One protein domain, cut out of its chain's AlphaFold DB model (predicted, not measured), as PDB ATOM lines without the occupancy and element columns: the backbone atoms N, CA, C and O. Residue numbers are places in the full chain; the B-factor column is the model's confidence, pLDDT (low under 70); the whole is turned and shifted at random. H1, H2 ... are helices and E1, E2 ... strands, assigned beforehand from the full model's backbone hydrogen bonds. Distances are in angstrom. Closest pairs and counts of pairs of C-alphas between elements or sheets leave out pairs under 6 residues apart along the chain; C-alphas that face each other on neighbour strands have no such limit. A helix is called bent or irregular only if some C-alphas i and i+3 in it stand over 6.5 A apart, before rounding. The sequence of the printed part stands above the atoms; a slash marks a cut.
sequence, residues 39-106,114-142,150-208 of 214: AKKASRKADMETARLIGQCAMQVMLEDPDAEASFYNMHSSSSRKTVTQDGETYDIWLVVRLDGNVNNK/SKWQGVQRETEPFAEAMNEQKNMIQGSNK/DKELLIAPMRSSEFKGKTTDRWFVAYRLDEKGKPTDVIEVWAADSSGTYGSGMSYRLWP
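Overview. This is residues 39 to 106, 114 to 142 and 150 to 208 of the 214 residues of the protein "Prepilin-type cleavage/methylation N-terminal domain protein" of Ruminococcus albus 8 (UniProt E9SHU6). What shape do these atoms make? A strongly twisted sheet of six strands bends so far that its edge strands E1 and E6 come near each other, and the long helix H1 crosses one face over E5 and E6. H3 packs on the same face over E3, and the short H2 packs on H3 beyond the end of H1. What are the counts and the size? The printed part has 156 residues, with three named helices and six named strands: along the chain H1 and H2 come first, then E1, E2 and E3, then H3, and then E4, E5 and E6; the sheet is branched, its neighbour pairs E1 and E2, E2 and E3, E2 and E4, E4 and E5, and E5 and E6 are antiparallel, and the class is mixed, helices and strands. It is compact, with a radius of gyration of the C-alphas of 14.7 A and spans of 43 by 36 by 31 A.

Along the chain. Where are the helices? H1, residues 39 to 64, begins with C-alpha 39 at (-9.582, -14.208, -39.682) and is 37.3 A long; H2 is residues 66 to 72. H3, residues 121 to 132, 17.6 A, is irregular: C-alphas 122 and 125 are 7.1 A apart. Where are the strands? E1 is residues 81 to 86, E2 89 to 100, 26.4 A, and E3 116 to 118. E4 is residues 170 to 177, 21.7 A, E5 183 to 192, 21.2 A, and E6 202 to 207, ending with C-alpha 207 at (6.280, -1.080, -34.381).

Arrangement. How is the sheet joined? E2 bends by 81 degrees at residue 96; E1, with N 84 and O 91 at 2.9 A, and E3, with N 98 and O 117 at 2.8 A, lie on one side of it, and E4, with N 99 and O 171 at 2.9 A, on the other. E4, E5 and E6 form a meander, each strand the antiparallel neighbour of the one before, with N 172 and O 190 at 2.8 A and N 191 and O 204 at 2.8 A. How do the helices stand? H1 is on the sheet at a height of 8.3 A, its Ala 51 and Val 189 of E5 being the closest C-alphas at 5.8 A, and H3 is on the same face, along E3. H2 touches H3, the closest C-alphas being those of Ala 68 and Phe 126, 4.3 A, and touches H1 only at the corner. Are the helix backbones whole? In H1 and H2 every O i to N i+4 pair is within hydrogen-bond range, and in H3 6 of 8.

Size, cuts and confidence. Where is it cut? Residues 107 to 113 and 143 to 149 are not printed, with C-alpha gaps of 16.5 A and 11.2 A. Are any links long? Of the links that are printed whole, none is long. Where is confidence low? Residues 101 to 106, 114, 134 to 142, 150 to 167 and 194 to 201 have pLDDT under 70.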
ATOM      1  N   ALA A  39     -10.099 -14.810 -38.456       82.00
ATOM      2  CA  ALA A  39      -9.582 -14.208 -39.682       82.00
ATOM      3  C   ALA A  39      -9.103 -12.763 -39.448       82.00
ATOM      4  O   ALA A  39      -8.009 -12.402 -39.885       82.00
ATOM      5  N   LYS A  40      -9.867 -11.959 -38.690       80.25
ATOM      6  CA  LYS A  40      -9.456 -10.597 -38.302       80.25
ATOM      7  C   LYS A  40      -8.176 -10.608 -37.461       80.25
ATOM      8  O   LYS A  40      -7.248  -9.867 -37.772       80.25
ATOM      9  N   LYS A  41      -8.087 -11.475 -36.444       82.38
ATOM     10  CA  LYS A  41      -6.876 -11.618 -35.610       82.38
ATOM     11  C   LYS A  41      -5.652 -12.036 -36.428       82.38
ATOM     12  O   LYS A  41      -4.573 -11.486 -36.235       82.38
ATOM     13  N   ALA A  42      -5.815 -12.985 -37.350       81.44
ATOM     14  CA  ALA A  42      -4.736 -13.431 -38.226       81.44
ATOM     15  C   ALA A  42      -4.236 -12.300 -39.137       81.44
ATOM     16  O   ALA A  42      -3.028 -12.141 -39.292       81.44
ATOM     17  N   SER A  43      -5.151 -11.484 -39.679       79.69
ATOM     18  CA  SER A  43      -4.792 -10.305 -40.474       79.69
ATOM     19  C   SER A  43      -3.968  -9.309 -39.660       79.69
ATOM     20  O   SER A  43      -2.891  -8.924 -40.097       79.69
ATOM     21  N   ARG A  44      -4.411  -8.960 -38.446       81.94
ATOM     22  CA  ARG A  44      -3.689  -7.991 -37.607       81.94
ATOM     23  C   ARG A  44      -2.315  -8.501 -37.174       81.94
ATOM     24  O   ARG A  44      -1.349  -7.746 -37.183       81.94
ATOM     25  N   LYS A  45      -2.188  -9.804 -36.896       83.44
ATOM     26  CA  LYS A  45      -0.881 -10.428 -36.653       83.44
ATOM     27  C   LYS A  45       0.036 -10.324 -37.877       83.44
ATOM     28  O   LYS A  45       1.216 -10.038 -37.720       83.44
ATOM     29  N   ALA A  46      -0.492 -10.522 -39.085       82.12
ATOM     30  CA  ALA A  46       0.285 -10.334 -40.309       82.12
ATOM     31  C   ALA A  46       0.719  -8.868 -40.494       82.12
ATOM     32  O   ALA A  46       1.857  -8.623 -40.895       82.12
ATOM     33  N   ASP A  47      -0.138  -7.903 -40.148       81.81
ATOM     34  CA  ASP A  47       0.207  -6.478 -40.183       81.81
ATOM     35  C   ASP A  47       1.324  -6.141 -39.178       81.81
ATOM     36  O   ASP A  47       2.245  -5.403 -39.519       81.81
ATOM     37  N   MET A  48       1.304  -6.720 -37.971       85.75
ATOM     38  CA  MET A  48       2.376  -6.550 -36.977       85.75
ATOM     39  C   MET A  48       3.723  -7.091 -37.464       85.75
ATOM     40  O   MET A  48       4.742  -6.411 -37.340       85.75
ATOM     41  N   GLU A  49       3.738  -8.299 -38.033       85.81
ATOM     42  CA  GLU A  49       4.961  -8.876 -38.606       85.81
ATOM     43  C   GLU A  49       5.466  -8.034 -39.780       85.81
ATOM     44  O   GLU A  49       6.660  -7.756 -39.886       85.81
ATOM     45  N   THR A  50       4.553  -7.544 -40.621       84.31
ATOM     46  CA  THR A  50       4.889  -6.635 -41.722       84.31
ATOM     47  C   THR A  50       5.518  -5.348 -41.189       84.31
ATOM     48  O   THR A  50       6.593  -4.966 -41.641       84.31
ATOM     49  N   ALA A  51       4.918  -4.713 -40.179       87.94
ATOM     50  CA  ALA A  51       5.458  -3.506 -39.555       87.94
ATOM     51  C   ALA A  51       6.853  -3.728 -38.951       87.94
ATOM     52  O   ALA A  51       7.728  -2.874 -39.081       87.94
ATOM     53  N   ARG A  52       7.086  -4.894 -38.338       89.25
ATOM     54  CA  ARG A  52       8.402  -5.276 -37.815       89.25
ATOM     55  C   ARG A  52       9.444  -5.398 -38.927       89.25
ATOM     56  O   ARG A  52      10.544  -4.875 -38.768       89.25
ATOM     57  N   LEU A  53       9.104  -6.051 -40.039       87.62
ATOM     58  CA  LEU A  53       9.993  -6.166 -41.199       87.62
ATOM     59  C   LEU A  53      10.310  -4.793 -41.806       87.62
ATOM     60  O   LEU A  53      11.461  -4.527 -42.140       87.62
ATOM     61  N   ILE A  54       9.316  -3.899 -41.881       89.31
ATOM     62  CA  ILE A  54       9.515  -2.508 -42.313       89.31
ATOM     63  C   ILE A  54      10.516  -1.794 -41.401       89.31
ATOM     64  O   ILE A  54      11.463  -1.191 -41.902       89.31
ATOM     65  N   GLY A  55      10.335  -1.878 -40.080       91.69
ATOM     66  CA  GLY A  55      11.228  -1.233 -39.115       91.69
ATOM     67  C   GLY A  55      12.661  -1.756 -39.211       91.69
ATOM     68  O   GLY A  55      13.603  -0.973 -39.269       91.69
ATOM     69  N   GLN A  56      12.830  -3.077 -39.321       90.88
ATOM     70  CA  GLN A  56      14.144  -3.702 -39.507       90.88
ATOM     71  C   GLN A  56      14.819  -3.271 -40.812       90.88
ATOM     72  O   GLN A  56      16.014  -2.994 -40.814       90.88
ATOM     73  N   CYS A  57      14.060  -3.178 -41.903       89.81
ATOM     74  CA  CYS A  57      14.566  -2.696 -43.183       89.81
ATOM     75  C   CYS A  57      15.009  -1.232 -43.102       89.81
ATOM     76  O   CYS A  57      16.082  -0.902 -43.590       89.81
ATOM     77  N   ALA A  58      14.215  -0.370 -42.459       92.75
ATOM     78  CA  ALA A  58      14.576   1.030 -42.263       92.75
ATOM     79  C   ALA A  58      15.896   1.158 -41.492       92.75
ATOM     80  O   ALA A  58      16.803   1.853 -41.939       92.75
ATOM     81  N   MET A  59      16.039   0.411 -40.393       92.31
ATOM     82  CA  MET A  59      17.284   0.360 -39.622       92.31
ATOM     83  C   MET A  59      18.468  -0.155 -40.449       92.31
ATOM     84  O   MET A  59      19.566   0.378 -40.339       92.31
ATOM     85  N   GLN A  60      18.256  -1.190 -41.268       91.88
ATOM     86  CA  GLN A  60      19.301  -1.750 -42.124       91.88
ATOM     87  C   GLN A  60      19.771  -0.726 -43.167       91.88
ATOM     88  O   GLN A  60      20.970  -0.521 -43.307       91.88
ATOM     89  N   VAL A  61      18.838  -0.043 -43.841       93.06
ATOM     90  CA  VAL A  61      19.146   1.011 -44.822       93.06
ATOM     91  C   VAL A  61      19.963   2.130 -44.188       93.06
ATOM     92  O   VAL A  61      20.984   2.518 -44.740       93.06
ATOM     93  N   MET A  62      19.547   2.609 -43.014       92.94
ATOM     94  CA  MET A  62      20.259   3.683 -42.312       92.94
ATOM     95  C   MET A  62      21.677   3.279 -41.901       92.94
ATOM     96  O   MET A  62      22.551   4.129 -41.821       92.94
ATOM     97  N   LEU A  63      21.917   1.992 -41.642       92.88
ATOM     98  CA  LEU A  63      23.245   1.497 -41.282       92.88
ATOM     99  C   LEU A  63      24.154   1.289 -42.504       92.88
ATOM    100  O   LEU A  63      25.371   1.431 -42.397       92.88
ATOM    101  N   GLU A  64      23.580   0.886 -43.638       93.62
ATOM    102  CA  GLU A  64      24.320   0.543 -44.858       93.62
ATOM    103  C   GLU A  64      24.643   1.767 -45.726       93.62
ATOM    104  O   GLU A  64      25.674   1.769 -46.402       93.62
ATOM    105  N   ASP A  65      23.786   2.790 -45.709       95.06
ATOM    106  CA  ASP A  65      23.860   3.950 -46.596       95.06
ATOM    107  C   ASP A  65      23.794   5.278 -45.801       95.06
ATOM    108  O   ASP A  65      22.713   5.701 -45.375       95.06
ATOM    109  N   PRO A  66      24.940   5.969 -45.625       95.44
ATOM    110  CA  PRO A  66      24.999   7.259 -44.937       95.44
ATOM    111  C   PRO A  66      24.189   8.376 -45.614       95.44
ATOM    112  O   PRO A  66      23.707   9.284 -44.933       95.44
ATOM    113  N   ASP A  67      24.021   8.334 -46.940       95.75
ATOM    114  CA  ASP A  67      23.230   9.335 -47.663       95.75
ATOM    115  C   ASP A  67      21.731   9.105 -47.410       95.75
ATOM    116  O   ASP A  67      20.971  10.061 -47.204       95.75
ATOM    117  N   ALA A  68      21.307   7.839 -47.341       95.31
ATOM    118  CA  ALA A  68      19.953   7.473 -46.931       95.31
ATOM    119  C   ALA A  68      19.679   7.846 -45.464       95.31
ATOM    120  O   ALA A  68      18.599   8.356 -45.157       95.31
ATOM    121  N   GLU A  69      20.644   7.655 -44.560       96.00
ATOM    122  CA  GLU A  69      20.548   8.101 -43.163       96.00
ATOM    123  C   GLU A  69      20.398   9.630 -43.063       96.00
ATOM    124  O   GLU A  69      19.485  10.134 -42.402       96.00
ATOM    125  N   ALA A  70      21.239  10.390 -43.770       95.88
ATOM    126  CA  ALA A  70      21.148  11.848 -43.798       95.88
ATOM    127  C   ALA A  70      19.804  12.330 -44.377       95.88
ATOM    128  O   ALA A  70      19.204  13.286 -43.873       95.88
ATOM    129  N   SER A  71      19.305  11.648 -45.413       95.69
ATOM    130  CA  SER A  71      17.979  11.876 -45.996       95.69
ATOM    131  C   SER A  71      16.852  11.584 -44.998       95.69
ATOM    132  O   SER A  71      15.901  12.366 -44.908       95.69
ATOM    133  N   PHE A  72      16.972  10.516 -44.202       95.25
ATOM    134  CA  PHE A  72      15.980  10.117 -43.202       95.25
ATOM    135  C   PHE A  72      15.730  11.221 -42.168       95.25
ATOM    136  O   PHE A  72      14.580  11.552 -41.877       95.25
ATOM    137  N   TYR A  73      16.795  11.849 -41.666       94.88
ATOM    138  CA  TYR A  73      16.713  12.906 -40.652       94.88
ATOM    139  C   TYR A  73      16.527  14.322 -41.220       94.88
ATOM    140  O   TYR A  73      16.580  15.306 -40.476       94.88
ATOM    141  N   ASN A  74      16.269  14.462 -42.523       92.25
ATOM    142  CA  ASN A  74      16.101  15.771 -43.141       92.25
ATOM    143  C   ASN A  74      14.735  16.399 -42.796       92.25
ATOM    144  O   ASN A  74      13.684  16.034 -43.331       92.25
ATOM    145  N   MET A  75      14.751  17.372 -41.881       88.81
ATOM    146  CA  MET A  75      13.562  18.099 -41.430       88.81
ATOM    147  C   MET A  75      13.323  19.380 -42.242       88.81
ATOM    148  O   MET A  75      13.552  20.483 -41.746       88.81
ATOM    149  N   HIS A  76      12.859  19.256 -43.489       84.00
ATOM    150  CA  HIS A  76      12.707  20.415 -44.378       84.00
ATOM    151  C   HIS A  76      11.387  21.193 -44.192       84.00
ATOM    152  O   HIS A  76      11.407  22.407 -43.993       84.00
ATOM    153  N   SER A  77      10.231  20.515 -44.217       78.81
ATOM    154  CA  SER A  77       8.904  21.150 -44.084       78.81
ATOM    155  C   SER A  77       8.118  20.665 -42.866       78.81
ATOM    156  O   SER A  77       7.985  19.463 -42.634       78.81
ATOM    157  N   SER A  78       7.482  21.591 -42.142       80.19
ATOM    158  CA  SER A  78       6.619  21.295 -40.986       80.19
ATOM    159  C   SER A  78       5.408  20.410 -41.314       80.19
ATOM    160  O   SER A  78       4.813  19.842 -40.400       80.19
ATOM    161  N   SER A  79       5.066  20.217 -42.593       79.88
ATOM    162  CA  SER A  79       3.984  19.326 -43.034       79.88
ATOM    163  C   SER A  79       4.202  17.847 -42.680       79.88
ATOM    164  O   SER A  79       3.215  17.113 -42.556       79.88
ATOM    165  N   SER A  80       5.457  17.414 -42.488       87.12
ATOM    166  CA  SER A  80       5.788  16.059 -42.008       87.12
ATOM    167  C   SER A  80       5.664  15.892 -40.501       87.12
ATOM    168  O   SER A  80       5.564  14.755 -40.042       87.12
ATOM    169  N   ARG A  81       5.654  16.979 -39.721       91.44
ATOM    170  CA  ARG A  81       5.450  16.881 -38.275       91.44
ATOM    171  C   ARG A  81       3.998  16.523 -37.988       91.44
ATOM    172  O   ARG A  81       3.080  17.142 -38.535       91.44
ATOM    173  N   LYS A  82       3.784  15.539 -37.117       89.25
ATOM    174  CA  LYS A  82       2.459  15.150 -36.626       89.25
ATOM    175  C   LYS A  82       2.500  14.930 -35.129       89.25
ATOM    176  O   LYS A  82       3.361  14.214 -34.642       89.25
ATOM    177  N   THR A  83       1.523  15.494 -34.436       91.44
ATOM    178  CA  THR A  83       1.241  15.145 -33.046       91.44
ATOM    179  C   THR A  83       0.354  13.911 -33.047       91.44
ATOM    180  O   THR A  83      -0.710  13.903 -33.675       91.44
ATOM    181  N   VAL A  84       0.801  12.858 -32.378       88.69
ATOM    182  CA  VAL A  84       0.100  11.578 -32.282       88.69
ATOM    183  C   VAL A  84      -0.141  11.233 -30.823       88.69
ATOM    184  O   VAL A  84       0.653  11.579 -29.951       88.69
ATOM    185  N   THR A  85      -1.237  10.524 -30.565       88.12
ATOM    186  CA  THR A  85      -1.560   9.996 -29.240       88.12
ATOM    187  C   THR A  85      -1.755   8.493 -29.345       88.12
ATOM    188  O   THR A  85      -2.612   8.028 -30.102       88.12
ATOM    189  N   GLN A  86      -0.983   7.728 -28.579       83.25
ATOM    190  CA  GLN A  86      -1.112   6.277 -28.491       83.25
ATOM    191  C   GLN A  86      -0.799   5.802 -27.073       83.25
ATOM    192  O   GLN A  86       0.139   6.283 -26.452       83.25
ATOM    193  N   ASP A  87      -1.602   4.860 -26.572       83.44
ATOM    194  CA  ASP A  87      -1.454   4.260 -25.238       83.44
ATOM    195  C   ASP A  87      -1.402   5.302 -24.098       83.44
ATOM    196  O   ASP A  87      -0.770   5.100 -23.068       83.44
ATOM    197  N   GLY A  88      -2.089   6.439 -24.279       84.88
ATOM    198  CA  GLY A  88      -2.137   7.542 -23.312       84.88
ATOM    199  C   GLY A  88      -0.975   8.536 -23.410       84.88
ATOM    200  O   GLY A  88      -1.041   9.597 -22.793       84.88
ATOM    201  N   GLU A  89       0.042   8.254 -24.223       88.50
ATOM    202  CA  GLU A  89       1.160   9.163 -24.475       88.50
ATOM    203  C   GLU A  89       0.885  10.024 -25.709       88.50
ATOM    204  O   GLU A  89       0.483   9.510 -26.754       88.50
ATOM    205  N   THR A  90       1.121  11.333 -25.595       92.12
ATOM    206  CA  THR A  90       1.069  12.271 -26.725       92.12
ATOM    207  C   THR A  90       2.461  12.811 -27.004       92.12
ATOM    208  O   THR A  90       3.118  13.308 -26.093       92.12
ATOM    209  N   TYR A  91       2.904  12.713 -28.253       92.88
ATOM    210  CA  TYR A  91       4.221  13.167 -28.689       92.88
ATOM    211  C   TYR A  91       4.203  13.551 -30.166       92.88
ATOM    212  O   TYR A  91       3.280  13.208 -30.910       92.88
ATOM    213  N   ASP A  92       5.243  14.264 -30.587       93.25
ATOM    214  CA  ASP A  92       5.439  14.609 -31.985       93.25
ATOM    215  C   ASP A  92       6.298  13.558 -32.690       93.25
ATOM    216  O   ASP A  92       7.307  13.077 -32.171       93.25
ATOM    217  N   ILE A  93       5.907  13.240 -33.918       93.44
ATOM    218  CA  ILE A  93       6.667  12.425 -34.858       93.44
ATOM    219  C   ILE A  93       6.949  13.213 -36.132       93.44
ATOM    220  O   ILE A  93       6.224  14.150 -36.486       93.44
ATOM    221  N   TRP A  94       7.984  12.797 -36.849       93.38
ATOM    222  CA  TRP A  94       8.287  13.274 -38.189       93.38
ATOM    223  C   TRP A  94       8.122  12.149 -39.204       93.38
ATOM    224  O   TRP A  94       8.804  11.131 -39.128       93.38
ATOM    225  N   LEU A  95       7.206  12.332 -40.155       92.38
ATOM    226  CA  LEU A  95       6.963  11.367 -41.225       92.38
ATOM    227  C   LEU A  95       8.063  11.461 -42.291       92.38
ATOM    228  O   LEU A  95       8.281  12.538 -42.856       92.38
ATOM    229  N   VAL A  96       8.696  10.327 -42.598       92.94
ATOM    230  CA  VAL A  96       9.824  10.248 -43.538       92.94
ATOM    231  C   VAL A  96       9.384   9.654 -44.867       92.94
ATOM    232  O   VAL A  96       9.420  10.333 -45.888       92.94
ATOM    233  N   VAL A  97       8.900   8.411 -44.865       90.50
ATOM    234  CA  VAL A  97       8.439   7.721 -46.080       90.50
ATOM    235  C   VAL A  97       7.067   7.111 -45.896       90.50
ATOM    236  O   VAL A  97       6.645   6.802 -44.781       90.50
ATOM    237  N   ARG A  98       6.376   6.923 -47.018       87.38
ATOM    238  CA  ARG A  98       5.081   6.255 -47.097       87.38
ATOM    239  C   ARG A  98       5.089   5.130 -48.121       87.38
ATOM    240  O   ARG A  98       5.771   5.228 -49.140       87.38
ATOM    241  N   LEU A  99       4.279   4.111 -47.877       81.38
ATOM    242  CA  LEU A  99       3.926   3.088 -48.853       81.38
ATOM    243  C   LEU A  99       2.404   2.984 -48.916       81.38
ATOM    244  O   LEU A  99       1.754   2.573 -47.955       81.38
ATOM    245  N   ASP A 100       1.851   3.370 -50.058       75.06
ATOM    246  CA  ASP A 100       0.411   3.497 -50.267       75.06
ATOM    247  C   ASP A 100      -0.186   2.186 -50.767       75.06
ATOM    248  O   ASP A 100       0.384   1.521 -51.634       75.06
ATOM    249  N   GLY A 101      -1.365   1.835 -50.268       64.94
ATOM    250  CA  GLY A 101      -2.082   0.648 -50.686       64.94
ATOM    251  C   GLY A 101      -3.041   0.866 -51.834       64.94
ATOM    252  O   GLY A 101      -3.999   1.612 -51.725       64.94
ATOM    253  N   ASN A 102      -2.796   0.128 -52.917       55.94
ATOM    254  CA  ASN A 102      -3.709  -0.152 -54.027       55.94
ATOM    255  C   ASN A 102      -4.540   1.041 -54.581       55.94
ATOM    256  O   ASN A 102      -5.667   1.304 -54.163       55.94
ATOM    257  N   VAL A 103      -3.991   1.629 -55.649       49.38
ATOM    258  CA  VAL A 103      -4.404   2.674 -56.623       49.38
ATOM    259  C   VAL A 103      -5.862   2.819 -57.113       49.38
ATOM    260  O   VAL A 103      -6.091   3.575 -58.055       49.38
ATOM    261  N   ASN A 104      -6.893   2.206 -56.534       49.03
ATOM    262  CA  ASN A 104      -8.259   2.411 -57.058       49.03
ATOM    263  C   ASN A 104      -8.867   3.800 -56.742       49.03
ATOM    264  O   ASN A 104     -10.067   4.001 -56.939       49.03
ATOM    265  N   ASN A 105      -8.056   4.772 -56.302       44.69
ATOM    266  CA  ASN A 105      -8.487   6.142 -56.050       44.69
ATOM    267  C   ASN A 105      -8.058   7.115 -57.168       44.69
ATOM    268  O   ASN A 105      -6.926   7.136 -57.644       44.69
ATOM    269  N   LYS A 106      -9.042   7.900 -57.606       45.12
ATOM    270  CA  LYS A 106      -9.171   8.616 -58.881       45.12
ATOM    271  C   LYS A 106      -8.319   9.890 -58.965       45.12
ATOM    272  O   LYS A 106      -8.846  10.995 -58.891       45.12
ATOM    273  N   SER A 114       2.980   0.456 -55.176       60.88
ATOM    274  CA  SER A 114       3.895  -0.690 -55.039       60.88
ATOM    275  C   SER A 114       5.312  -0.311 -54.603       60.88
ATOM    276  O   SER A 114       6.190  -1.163 -54.684       60.88
ATOM    277  N   LYS A 115       5.556   0.939 -54.176       75.69
ATOM    278  CA  LYS A 115       6.877   1.406 -53.727       75.69
ATOM    279  C   LYS A 115       6.835   2.473 -52.642       75.69
ATOM    280  O   LYS A 115       5.877   3.252 -52.579       75.69
ATOM    281  N   TRP A 116       7.886   2.501 -51.826       84.25
ATOM    282  CA  TRP A 116       8.149   3.575 -50.879       84.25
ATOM    283  C   TRP A 116       8.331   4.891 -51.619       84.25
ATOM    284  O   TRP A 116       8.915   4.931 -52.702       84.25
ATOM    285  N   GLN A 117       7.807   5.953 -51.023       84.81
ATOM    286  CA  GLN A 117       7.922   7.324 -51.498       84.81
ATOM    287  C   GLN A 117       8.313   8.211 -50.325       84.81
ATOM    288  O   GLN A 117       7.761   8.058 -49.228       84.81
ATOM    289  N   GLY A 118       9.187   9.179 -50.575       88.38
ATOM    290  CA  GLY A 118       9.440  10.275 -49.659       88.38
ATOM    291  C   GLY A 118       8.141  11.014 -49.349       88.38
ATOM    292  O   GLY A 118       7.308  11.292 -50.223       88.38
ATOM    293  N   VAL A 119       7.927  11.336 -48.075       87.00
ATOM    294  CA  VAL A 119       6.878  12.289 -47.685       87.00
ATOM    295  C   VAL A 119       7.234  13.687 -48.194       87.00
ATOM    296  O   VAL A 119       6.339  14.466 -48.519       87.00
ATOM    297  N   GLN A 120       8.531  13.957 -48.341       87.69
ATOM    298  CA  GLN A 120       9.106  15.150 -48.954       87.69
ATOM    299  C   GLN A 120      10.180  14.751 -49.972       87.69
ATOM    300  O   GLN A 120      10.643  13.607 -49.991       87.69
ATOM    301  N   ARG A 121      10.605  15.703 -50.805       89.94
ATOM    302  CA  ARG A 121      11.639  15.463 -51.821       89.94
ATOM    303  C   ARG A 121      12.970  15.062 -51.185       89.94
ATOM    304  O   ARG A 121      13.685  14.221 -51.711       89.94
ATOM    305  N   GLU A 122      13.280  15.649 -50.039       92.81
ATOM    306  CA  GLU A 122      14.524  15.466 -49.293       92.81
ATOM    307  C   GLU A 122      14.618  14.073 -48.657       92.81
ATOM    308  O   GLU A 122      15.714  13.581 -48.404       92.81
ATOM    309  N   THR A 123      13.467  13.429 -48.444       92.75
ATOM    310  CA  THR A 123      13.341  12.058 -47.923       92.75
ATOM    311  C   THR A 123      13.250  10.998 -49.032       92.75
ATOM    312  O   THR A 123      13.119   9.812 -48.737       92.75
ATOM    313  N   GLU A 124      13.273  11.405 -50.309       91.38
ATOM    314  CA  GLU A 124      13.210  10.475 -51.448       91.38
ATOM    315  C   GLU A 124      14.441   9.557 -51.543       91.38
ATOM    316  O   GLU A 124      14.226   8.369 -51.759       91.38
ATOM    317  N   PRO A 125      15.692  10.008 -51.294       94.69
ATOM    318  CA  PRO A 125      16.850   9.106 -51.284       94.69
ATOM    319  C   PRO A 125      16.697   7.932 -50.305       94.69
ATOM    320  O   PRO A 125      16.949   6.785 -50.663       94.69
ATOM    321  N   PHE A 126      16.179   8.181 -49.096       94.75
ATOM    322  CA  PHE A 126      15.857   7.098 -48.163       94.75
ATOM    323  C   PHE A 126      14.770   6.153 -48.710       94.75
ATOM    324  O   PHE A 126      14.846   4.934 -48.537       94.75
ATOM    325  N   ALA A 127      13.754   6.689 -49.395       90.50
ATOM    326  CA  ALA A 127      12.717   5.880 -50.036       90.50
ATOM    327  C   ALA A 127      13.279   4.995 -51.158       90.50
ATOM    328  O   ALA A 127      12.891   3.833 -51.276       90.50
ATOM    329  N   GLU A 128      14.186   5.533 -51.973       89.44
ATOM    330  CA  GLU A 128      14.892   4.804 -53.027       89.44
ATOM    331  C   GLU A 128      15.718   3.662 -52.431       89.44
ATOM    332  O   GLU A 128      15.501   2.510 -52.810       89.44
ATOM    333  N   ALA A 129      16.523   3.934 -51.401       91.38
ATOM    334  CA  ALA A 129      17.304   2.910 -50.710       91.38
ATOM    335  C   ALA A 129      16.417   1.806 -50.093       91.38
ATOM    336  O   ALA A 129      16.695   0.614 -50.242       91.38
ATOM    337  N   MET A 130      15.280   2.165 -49.485       88.25
ATOM    338  CA  MET A 130      14.274   1.198 -49.007       88.25
ATOM    339  C   MET A 130      13.687   0.332 -50.133       88.25
ATOM    340  O   MET A 130      13.377  -0.841 -49.913       88.25
ATOM    341  N   ASN A 131      13.515   0.885 -51.337       84.50
ATOM    342  CA  ASN A 131      13.006   0.151 -52.498       84.50
ATOM    343  C   ASN A 131      14.046  -0.799 -53.114       84.50
ATOM    344  O   ASN A 131      13.662  -1.752 -53.794       84.50
ATOM    345  N   GLU A 132      15.338  -0.569 -52.882       83.81
ATOM    346  CA  GLU A 132      16.425  -1.431 -53.361       83.81
ATOM    347  C   GLU A 132      16.659  -2.664 -52.475       83.81
ATOM    348  O   GLU A 132      17.240  -3.664 -52.922       83.81
ATOM    349  N   GLN A 133      16.163  -2.640 -51.236       78.25
ATOM    350  CA  GLN A 133      16.334  -3.729 -50.281       78.25
ATOM    351  C   GLN A 133      15.648  -5.014 -50.759       78.25
ATOM    352  O   GLN A 133      14.433  -5.185 -50.690       78.25
ATOM    353  N   LYS A 134      16.455  -5.984 -51.206       61.28
ATOM    354  CA  LYS A 134      15.997  -7.257 -51.804       61.28
ATOM    355  C   LYS A 134      15.088  -8.082 -50.888       61.28
ATOM    356  O   LYS A 134      14.217  -8.800 -51.384       61.28
ATOM    357  N   ASN A 135      15.260  -7.955 -49.570       57.56
ATOM    358  CA  ASN A 135      14.430  -8.620 -48.559       57.56
ATOM    359  C   ASN A 135      12.977  -8.104 -48.561       57.56
ATOM    360  O   ASN A 135      12.074  -8.813 -48.128       57.56
ATOM    361  N   MET A 136      12.744  -6.917 -49.128       59.66
ATOM    362  CA  MET A 136      11.433  -6.304 -49.346       59.66
ATOM    363  C   MET A 136      10.864  -6.569 -50.750       59.66
ATOM    364  O   MET A 136       9.866  -5.953 -51.102       59.66
ATOM    365  N   ILE A 137      11.447  -7.460 -51.572       52.06
ATOM    366  CA  ILE A 137      11.089  -7.618 -53.009       52.06
ATOM    367  C   ILE A 137      10.571  -9.031 -53.388       52.06
ATOM    368  O   ILE A 137      10.057  -9.247 -54.484       52.06
ATOM    369  N   GLN A 138      10.637 -10.043 -52.522       43.88
ATOM    370  CA  GLN A 138      10.211 -11.420 -52.861       43.88
ATOM    371  C   GLN A 138       8.706 -11.733 -52.719       43.88
ATOM    372  O   GLN A 138       8.318 -12.607 -51.950       43.88
ATOM    373  N   GLY A 139       7.833 -11.051 -53.461       44.28
ATOM    374  CA  GLY A 139       6.387 -11.259 -53.344       44.28
ATOM    375  C   GLY A 139       5.645 -10.921 -54.618       44.28
ATOM    376  O   GLY A 139       5.578  -9.771 -55.021       44.28
ATOM    377  N   SER A 140       5.038 -11.919 -55.257       39.34
ATOM    378  CA  SER A 140       4.134 -11.673 -56.380       39.34
ATOM    379  C   SER A 140       2.774 -11.199 -55.861       39.34
ATOM    380  O   SER A 140       1.935 -12.026 -55.487       39.34
ATOM    381  N   ASN A 141       2.495  -9.895 -55.880       42.47
ATOM    382  CA  ASN A 141       1.125  -9.413 -55.732       42.47
ATOM    383  C   ASN A 141       0.384  -9.615 -57.073       42.47
ATOM    384  O   ASN A 141       0.286  -8.758 -57.939       42.47
ATOM    385  N   LYS A 142      -0.192 -10.813 -57.256       43.56
ATOM    386  CA  LYS A 142      -0.905 -11.243 -58.484       43.56
ATOM    387  C   LYS A 142      -2.142 -10.397 -58.869       43.56
ATOM    388  O   LYS A 142      -2.889 -10.799 -59.756       43.56
ATOM    389  N   ASP A 150       7.291  -5.757 -63.546       46.31
ATOM    390  CA  ASP A 150       7.532  -4.917 -62.377       46.31
ATOM    391  C   ASP A 150       7.658  -5.810 -61.138       46.31
ATOM    392  O   ASP A 150       6.717  -6.494 -60.727       46.31
ATOM    393  N   LYS A 151       8.866  -5.869 -60.574       45.25
ATOM    394  CA  LYS A 151       9.120  -6.518 -59.285       45.25
ATOM    395  C   LYS A 151       8.462  -5.651 -58.209       45.25
ATOM    396  O   LYS A 151       9.008  -4.621 -57.834       45.25
ATOM    397  N   GLU A 152       7.259  -6.018 -57.787       50.06
ATOM    398  CA  GLU A 152       6.534  -5.304 -56.734       50.06
ATOM    399  C   GLU A 152       7.191  -5.529 -55.366       50.06
ATOM    400  O   GLU A 152       7.686  -6.625 -55.081       50.06
ATOM    401  N   LEU A 153       7.179  -4.501 -54.508       49.44
ATOM    402  CA  LEU A 153       7.575  -4.673 -53.116       49.44
ATOM    403  C   LEU A 153       6.656  -5.698 -52.428       49.44
ATOM    404  O   LEU A 153       5.432  -5.661 -52.553       49.44
ATOM    405  N   LEU A 154       7.271  -6.599 -51.664       50.25
ATOM    406  CA  LEU A 154       6.661  -7.658 -50.851       50.25
ATOM    407  C   LEU A 154       5.637  -7.176 -49.843       50.25
ATOM    408  O   LEU A 154       4.834  -7.964 -49.340       50.25
ATOM    409  N   ILE A 155       5.774  -5.920 -49.452       54.53
ATOM    410  CA  ILE A 155       5.099  -5.360 -48.304       54.53
ATOM    411  C   ILE A 155       3.647  -5.227 -48.715       54.53
ATOM    412  O   ILE A 155       3.278  -4.338 -49.485       54.53
ATOM    413  N   ALA A 156       2.835  -6.173 -48.247       53.59
ATOM    414  CA  ALA A 156       1.416  -6.164 -48.499       53.59
ATOM    415  C   ALA A 156       0.892  -4.786 -48.074       53.59
ATOM    416  O   ALA A 156       1.045  -4.407 -46.905       53.59
ATOM    417  N   PRO A 157       0.308  -4.009 -49.000       55.81
ATOM    418  CA  PRO A 157      -0.362  -2.798 -48.593       55.81
ATOM    419  C   PRO A 157      -1.420  -3.182 -47.573       55.81
ATOM    420  O   PRO A 157      -2.105  -4.200 -47.751       55.81
ATOM    421  N   MET A 158      -1.485  -2.411 -46.491       58.12
ATOM    422  CA  MET A 158      -2.303  -2.750 -45.341       58.12
ATOM    423  C   MET A 158      -3.725  -3.062 -45.810       58.12
ATOM    424  O   MET A 158      -4.380  -2.254 -46.471       58.12
ATOM    425  N   ARG A 159      -4.180  -4.296 -45.577       54.28
ATOM    426  CA  ARG A 159      -5.517  -4.704 -46.005       54.28
ATOM    427  C   ARG A 159      -6.482  -4.171 -44.970       54.28
ATOM    428  O   ARG A 159      -6.632  -4.845 -43.963       54.28
ATOM    429  N   SER A 160      -7.094  -3.011 -45.240       54.16
ATOM    430  CA  SER A 160      -8.187  -2.383 -44.474       54.16
ATOM    431  C   SER A 160      -8.625  -3.221 -43.275       54.16
ATOM    432  O   SER A 160      -9.539  -4.050 -43.353       54.16
ATOM    433  N   SER A 161      -7.872  -3.086 -42.188       53.41
ATOM    434  CA  SER A 161      -8.166  -3.769 -40.947       53.41
ATOM    435  C   SER A 161      -8.926  -2.757 -40.123       53.41
ATOM    436  O   SER A 161      -8.337  -1.806 -39.616       53.41
ATOM    437  N   GLU A 162     -10.239  -2.921 -40.016       59.31
ATOM    438  CA  GLU A 162     -11.003  -2.109 -39.083       59.31
ATOM    439  C   GLU A 162     -10.561  -2.488 -37.663       59.31
ATOM    440  O   GLU A 162     -10.980  -3.498 -37.087       59.31
ATOM    441  N   PHE A 163      -9.643  -1.699 -37.113       66.50
ATOM    442  CA  PHE A 163      -9.260  -1.750 -35.711       66.50
ATOM    443  C   PHE A 163      -9.806  -0.490 -35.059       66.50
ATOM    444  O   PHE A 163      -9.606   0.606 -35.580       66.50
ATOM    445  N   LYS A 164     -10.573  -0.656 -33.974       69.12
ATOM    446  CA  LYS A 164     -11.280   0.424 -33.257       69.12
ATOM    447  C   LYS A 164     -11.966   1.450 -34.197       69.12
ATOM    448  O   LYS A 164     -11.929   2.644 -33.930       69.12
ATOM    449  N   GLY A 165     -12.565   0.986 -35.301       64.25
ATOM    450  CA  GLY A 165     -13.322   1.818 -36.250       64.25
ATOM    451  C   GLY A 165     -12.496   2.641 -37.249       64.25
ATOM    452  O   GLY A 165     -13.074   3.454 -37.964       64.25
ATOM    453  N   LYS A 166     -11.169   2.460 -37.320       65.50
ATOM    454  CA  LYS A 166     -10.318   3.127 -38.321       65.50
ATOM    455  C   LYS A 166      -9.962   2.178 -39.456       65.50
ATOM    456  O   LYS A 166      -9.517   1.058 -39.205       65.50
ATOM    457  N   THR A 167     -10.119   2.653 -40.684       67.25
ATOM    458  CA  THR A 167      -9.593   2.016 -41.890       67.25
ATOM    459  C   THR A 167      -8.129   2.387 -42.089       67.25
ATOM    460  O   THR A 167      -7.676   3.448 -41.663       67.25
ATOM    461  N   THR A 168      -7.361   1.480 -42.683       72.94
ATOM    462  CA  THR A 168      -5.933   1.676 -42.937       72.94
ATOM    463  C   THR A 168      -5.552   1.030 -44.257       72.94
ATOM    464  O   THR A 168      -5.875  -0.130 -44.512       72.94
ATOM    465  N   ASP A 169      -4.866   1.783 -45.100       73.06
ATOM    466  CA  ASP A 169      -4.434   1.362 -46.431       73.06
ATOM    467  C   ASP A 169      -2.995   1.791 -46.743       73.06
ATOM    468  O   ASP A 169      -2.498   1.496 -47.821       73.06
ATOM    469  N   ARG A 170      -2.294   2.447 -45.816       78.81
ATOM    470  CA  ARG A 170      -0.950   2.985 -46.025       78.81
ATOM    471  C   ARG A 170      -0.045   2.699 -44.835       78.81
ATOM    472  O   ARG A 170      -0.481   2.723 -43.685       78.81
ATOM    473  N   TRP A 171       1.237   2.517 -45.130       85.69
ATOM    474  CA  TRP A 171       2.315   2.506 -44.150       85.69
ATOM    475  C   TRP A 171       3.048   3.845 -44.125       85.69
ATOM    476  O   TRP A 171       3.278   4.440 -45.177       85.69
ATOM    477  N   PHE A 172       3.473   4.276 -42.943       89.12
ATOM    478  CA  PHE A 172       4.461   5.335 -42.756       89.12
ATOM    479  C   PHE A 172       5.633   4.826 -41.926       89.12
ATOM    480  O   PHE A 172       5.434   4.080 -40.965       89.12
ATOM    481  N   VAL A 173       6.833   5.285 -42.265       93.19
ATOM    482  CA  VAL A 173       7.999   5.232 -41.376       93.19
ATOM    483  C   VAL A 173       8.264   6.643 -40.872       93.19
ATOM    484  O   VAL A 173       8.242   7.608 -41.645       93.19
ATOM    485  N   ALA A 174       8.469   6.756 -39.567       94.38
ATOM    486  CA  ALA A 174       8.654   8.014 -38.867       94.38
ATOM    487  C   ALA A 174       9.681   7.861 -37.743       94.38
ATOM    488  O   ALA A 174      10.024   6.743 -37.363       94.38
ATOM    489  N   TYR A 175      10.126   8.977 -37.178       95.06
ATOM    490  CA  TYR A 175      10.859   9.000 -35.911       95.06
ATOM    491  C   TYR A 175      10.229   9.998 -34.942       95.06
ATOM    492  O   TYR A 175       9.557  10.946 -35.366       95.06
ATOM    493  N   ARG A 176      10.427   9.791 -33.637       94.25
ATOM    494  CA  ARG A 176       9.932  10.730 -32.618       94.25
ATOM    495  C   ARG A 176      10.784  11.984 -32.551       94.25
ATOM    496  O   ARG A 176      11.995  11.929 -32.773       94.25
ATOM    497  N   LEU A 177      10.154  13.084 -32.165       94.50
ATOM    498  CA  LEU A 177      10.831  14.316 -31.797       94.50
ATOM    499  C   LEU A 177      10.926  14.441 -30.274       94.50
ATOM    500  O   LEU A 177      10.001  14.065 -29.556       94.50
ATOM    501  N   ASP A 178      12.046  14.977 -29.792       94.44
ATOM    502  CA  ASP A 178      12.197  15.351 -28.386       94.44
ATOM    503  C   ASP A 178      11.412  16.638 -28.050       94.44
ATOM    504  O   ASP A 178      10.835  17.296 -28.920       94.44
ATOM    505  N   GLU A 179      11.421  17.044 -26.778       91.12
ATOM    506  CA  GLU A 179      10.753  18.272 -26.310       91.12
ATOM    507  C   GLU A 179      11.270  19.556 -26.988       91.12
ATOM    508  O   GLU A 179      10.597  20.588 -26.984       91.12
ATOM    509  N   LYS A 180      12.470  19.513 -27.582       92.31
ATOM    510  CA  LYS A 180      13.088  20.620 -28.327       92.31
ATOM    511  C   LYS A 180      12.815  20.522 -29.832       92.31
ATOM    512  O   LYS A 180      13.318  21.349 -30.594       92.31
ATOM    513  N   GLY A 181      12.024  19.540 -30.265       90.81
ATOM    514  CA  GLY A 181      11.679  19.294 -31.658       90.81
ATOM    515  C   GLY A 181      12.811  18.689 -32.488       90.81
ATOM    516  O   GLY A 181      12.774  18.831 -33.711       90.81
ATOM    517  N   LYS A 182      13.815  18.071 -31.853       92.69
ATOM    518  CA  LYS A 182      14.947  17.406 -32.514       92.69
ATOM    519  C   LYS A 182      14.649  15.928 -32.784       92.69
ATOM    520  O   LYS A 182      13.903  15.328 -32.011       92.69
ATOM    521  N   PRO A 183      15.235  15.337 -33.841       93.69
ATOM    522  CA  PRO A 183      15.101  13.911 -34.117       93.69
ATOM    523  C   PRO A 183      15.631  13.060 -32.960       93.69
ATOM    524  O   PRO A 183      16.630  13.404 -32.330       93.69
ATOM    525  N   THR A 184      14.966  11.935 -32.718       94.00
ATOM    526  CA  THR A 184      15.439  10.858 -31.841       94.00
ATOM    527  C   THR A 184      15.756   9.612 -32.668       94.00
ATOM    528  O   THR A 184      15.289   9.476 -33.800       94.00
ATOM    529  N   ASP A 185      16.471   8.657 -32.075       89.31
ATOM    530  CA  ASP A 185      16.814   7.381 -32.724       89.31
ATOM    531  C   ASP A 185      15.653   6.366 -32.711       89.31
ATOM    532  O   ASP A 185      15.780   5.232 -33.174       89.31
ATOM    533  N   VAL A 186      14.496   6.750 -32.160       91.62
ATOM    534  CA  VAL A 186      13.319   5.883 -32.081       91.62
ATOM    535  C   VAL A 186      12.567   5.934 -33.404       91.62
ATOM    536  O   VAL A 186      11.764   6.839 -33.641       91.62
ATOM    537  N   ILE A 187      12.812   4.929 -34.243       93.62
ATOM    538  CA  ILE A 187      12.064   4.688 -35.478       93.62
ATOM    539  C   ILE A 187      10.724   4.031 -35.136       93.62
ATOM    540  O   ILE A 187      10.636   3.143 -34.287       93.62
ATOM    541  N   GLU A 188       9.673   4.443 -35.829       94.50
ATOM    542  CA  GLU A 188       8.330   3.907 -35.678       94.50
ATOM    543  C   GLU A 188       7.711   3.587 -37.035       94.50
ATOM    544  O   GLU A 188       7.871   4.326 -38.011       94.50
ATOM    545  N   VAL A 189       6.948   2.493 -37.080       92.88
ATOM    546  CA  VAL A 189       6.157   2.118 -38.254       92.88
ATOM    547  C   VAL A 189       4.689   2.231 -37.914       92.88
ATOM    548  O   VAL A 189       4.199   1.639 -36.944       92.88
ATOM    549  N   TRP A 190       3.986   2.980 -38.747       90.19
ATOM    550  CA  TRP A 190       2.606   3.336 -38.525       90.19
ATOM    551  C   TRP A 190       1.703   2.892 -39.666       90.19
ATOM    552  O   TRP A 190       2.025   3.029 -40.844       90.19
ATOM    553  N   ALA A 191       0.528   2.433 -39.270       85.62
ATOM    554  CA  ALA A 191      -0.633   2.236 -40.106       85.62
ATOM    555  C   ALA A 191      -1.413   3.545 -40.262       85.62
ATOM    556  O   ALA A 191      -1.654   4.251 -39.273       85.62
ATOM    557  N   ALA A 192      -1.856   3.846 -41.479       79.69
ATOM    558  CA  ALA A 192      -2.607   5.053 -41.787       79.69
ATOM    559  C   ALA A 192      -3.650   4.862 -42.896       79.69
ATOM    560  O   ALA A 192      -3.619   3.877 -43.629       79.69
ATOM    561  N   ASP A 193      -4.560   5.826 -43.000       75.31
ATOM    562  CA  ASP A 193      -5.593   5.946 -44.029       75.31
ATOM    563  C   ASP A 193      -5.214   7.012 -45.079       75.31
ATOM    564  O   ASP A 193      -4.840   8.142 -44.741       75.31
ATOM    565  N   SER A 194      -5.310   6.666 -46.362       66.88
ATOM    566  CA  SER A 194      -5.032   7.533 -47.506       66.88
ATOM    567  C   SER A 194      -6.197   8.454 -47.880       66.88
ATOM    568  O   SER A 194      -5.993   9.391 -48.654       66.88
ATOM    569  N   SER A 195      -7.394   8.240 -47.317       60.69
ATOM    570  CA  SER A 195      -8.586   9.068 -47.558       60.69
ATOM    571  C   SER A 195      -8.533  10.455 -46.894       60.69
ATOM    572  O   SER A 195      -9.323  11.333 -47.244       60.69
ATOM    573  N   GLY A 196      -7.584  10.686 -45.979       53.06
ATOM    574  CA  GLY A 196      -7.350  11.982 -45.337       53.06
ATOM    575  C   GLY A 196      -6.311  12.859 -46.053       53.06
ATOM    576  O   GLY A 196      -5.355  12.371 -46.655       53.06
ATOM    577  N   THR A 197      -6.442  14.186 -45.930       47.62
ATOM    578  CA  THR A 197      -5.402  15.153 -46.337       47.62
ATOM    579  C   THR A 197      -4.089  14.846 -45.603       47.62
ATOM    580  O   THR A 197      -4.129  14.567 -44.408       47.62
ATOM    581  N   TYR A 198      -2.945  14.884 -46.305       46.09
ATOM    582  CA  TYR A 198      -1.583  14.578 -45.822       46.09
ATOM    583  C   TYR A 198      -1.388  14.717 -44.295       46.09
ATOM    584  O   TYR A 198      -1.115  15.792 -43.753       46.09
ATOM    585  N   GLY A 199      -1.526  13.585 -43.596       47.28
ATOM    586  CA  GLY A 199      -1.314  13.455 -42.154       47.28
ATOM    587  C   GLY A 199      -2.538  13.587 -41.243       47.28
ATOM    588  O   GLY A 199      -2.363  13.589 -40.033       47.28
ATOM    589  N   SER A 200      -3.758  13.631 -41.782       51.78
ATOM    590  CA  SER A 200      -5.001  13.398 -41.022       51.78
ATOM    591  C   SER A 200      -5.347  11.903 -40.885       51.78
ATOM    592  O   SER A 200      -6.377  11.558 -40.315       51.78
ATOM    593  N   GLY A 201      -4.506  11.018 -41.429       59.72
ATOM    594  CA  GLY A 201      -4.775   9.586 -41.553       59.72
ATOM    595  C   GLY A 201      -4.003   8.691 -40.589       59.72
ATOM    596  O   GLY A 201      -4.049   7.485 -40.774       59.72
ATOM    597  N   MET A 202      -3.267   9.219 -39.600       71.25
ATOM    598  CA  MET A 202      -2.524   8.357 -38.670       71.25
ATOM    599  C   MET A 202      -3.488   7.513 -37.827       71.25
ATOM    600  O   MET A 202      -4.317   8.042 -37.079       71.25
ATOM    601  N   SER A 203      -3.360   6.192 -37.924       76.44
ATOM    602  CA  SER A 203      -4.248   5.271 -37.220       76.44
ATOM    603  C   SER A 203      -3.568   4.672 -35.999       76.44
ATOM    604  O   SER A 203      -3.998   4.990 -34.888       76.44
ATOM    605  N   TYR A 204      -2.526   3.857 -36.199       84.50
ATOM    606  CA  TYR A 204      -1.876   3.075 -35.137       84.50
ATOM    607  C   TYR A 204      -0.381   2.885 -35.407       84.50
ATOM    608  O   TYR A 204      -0.003   2.511 -36.516       84.50
ATOM    609  N   ARG A 205       0.467   3.064 -34.394       91.00
ATOM    610  CA  ARG A 205       1.859   2.597 -34.402       91.00
ATOM    611  C   ARG A 205       1.847   1.094 -34.204       91.00
ATOM    612  O   ARG A 205       1.330   0.642 -33.189       91.00
ATOM    613  N   LEU A 206       2.421   0.331 -35.127       90.44
ATOM    614  CA  LEU A 206       2.502  -1.134 -35.025       90.44
ATOM    615  C   LEU A 206       3.890  -1.634 -34.637       90.44
ATOM    616  O   LEU A 206       4.026  -2.755 -34.152       90.44
ATOM    617  N   TRP A 207       4.913  -0.797 -34.805       92.44
ATOM    618  CA  TRP A 207       6.280  -1.080 -34.381       92.44
ATOM    619  C   TRP A 207       6.924   0.198 -33.813       92.44
ATOM    620  O   TRP A 207       6.666   1.275 -34.359       92.44
ATOM    621  N   PRO A 208       7.722   0.123 -32.727       91.50
ATOM    622  CA  PRO A 208       8.202  -1.090 -32.048       91.50
ATOM    623  C   PRO A 208       7.177  -1.768 -31.133       91.50
ATOM    624  O   PRO A 208       7.314  -2.951 -30.834       91.50
TER     625      PRO A 208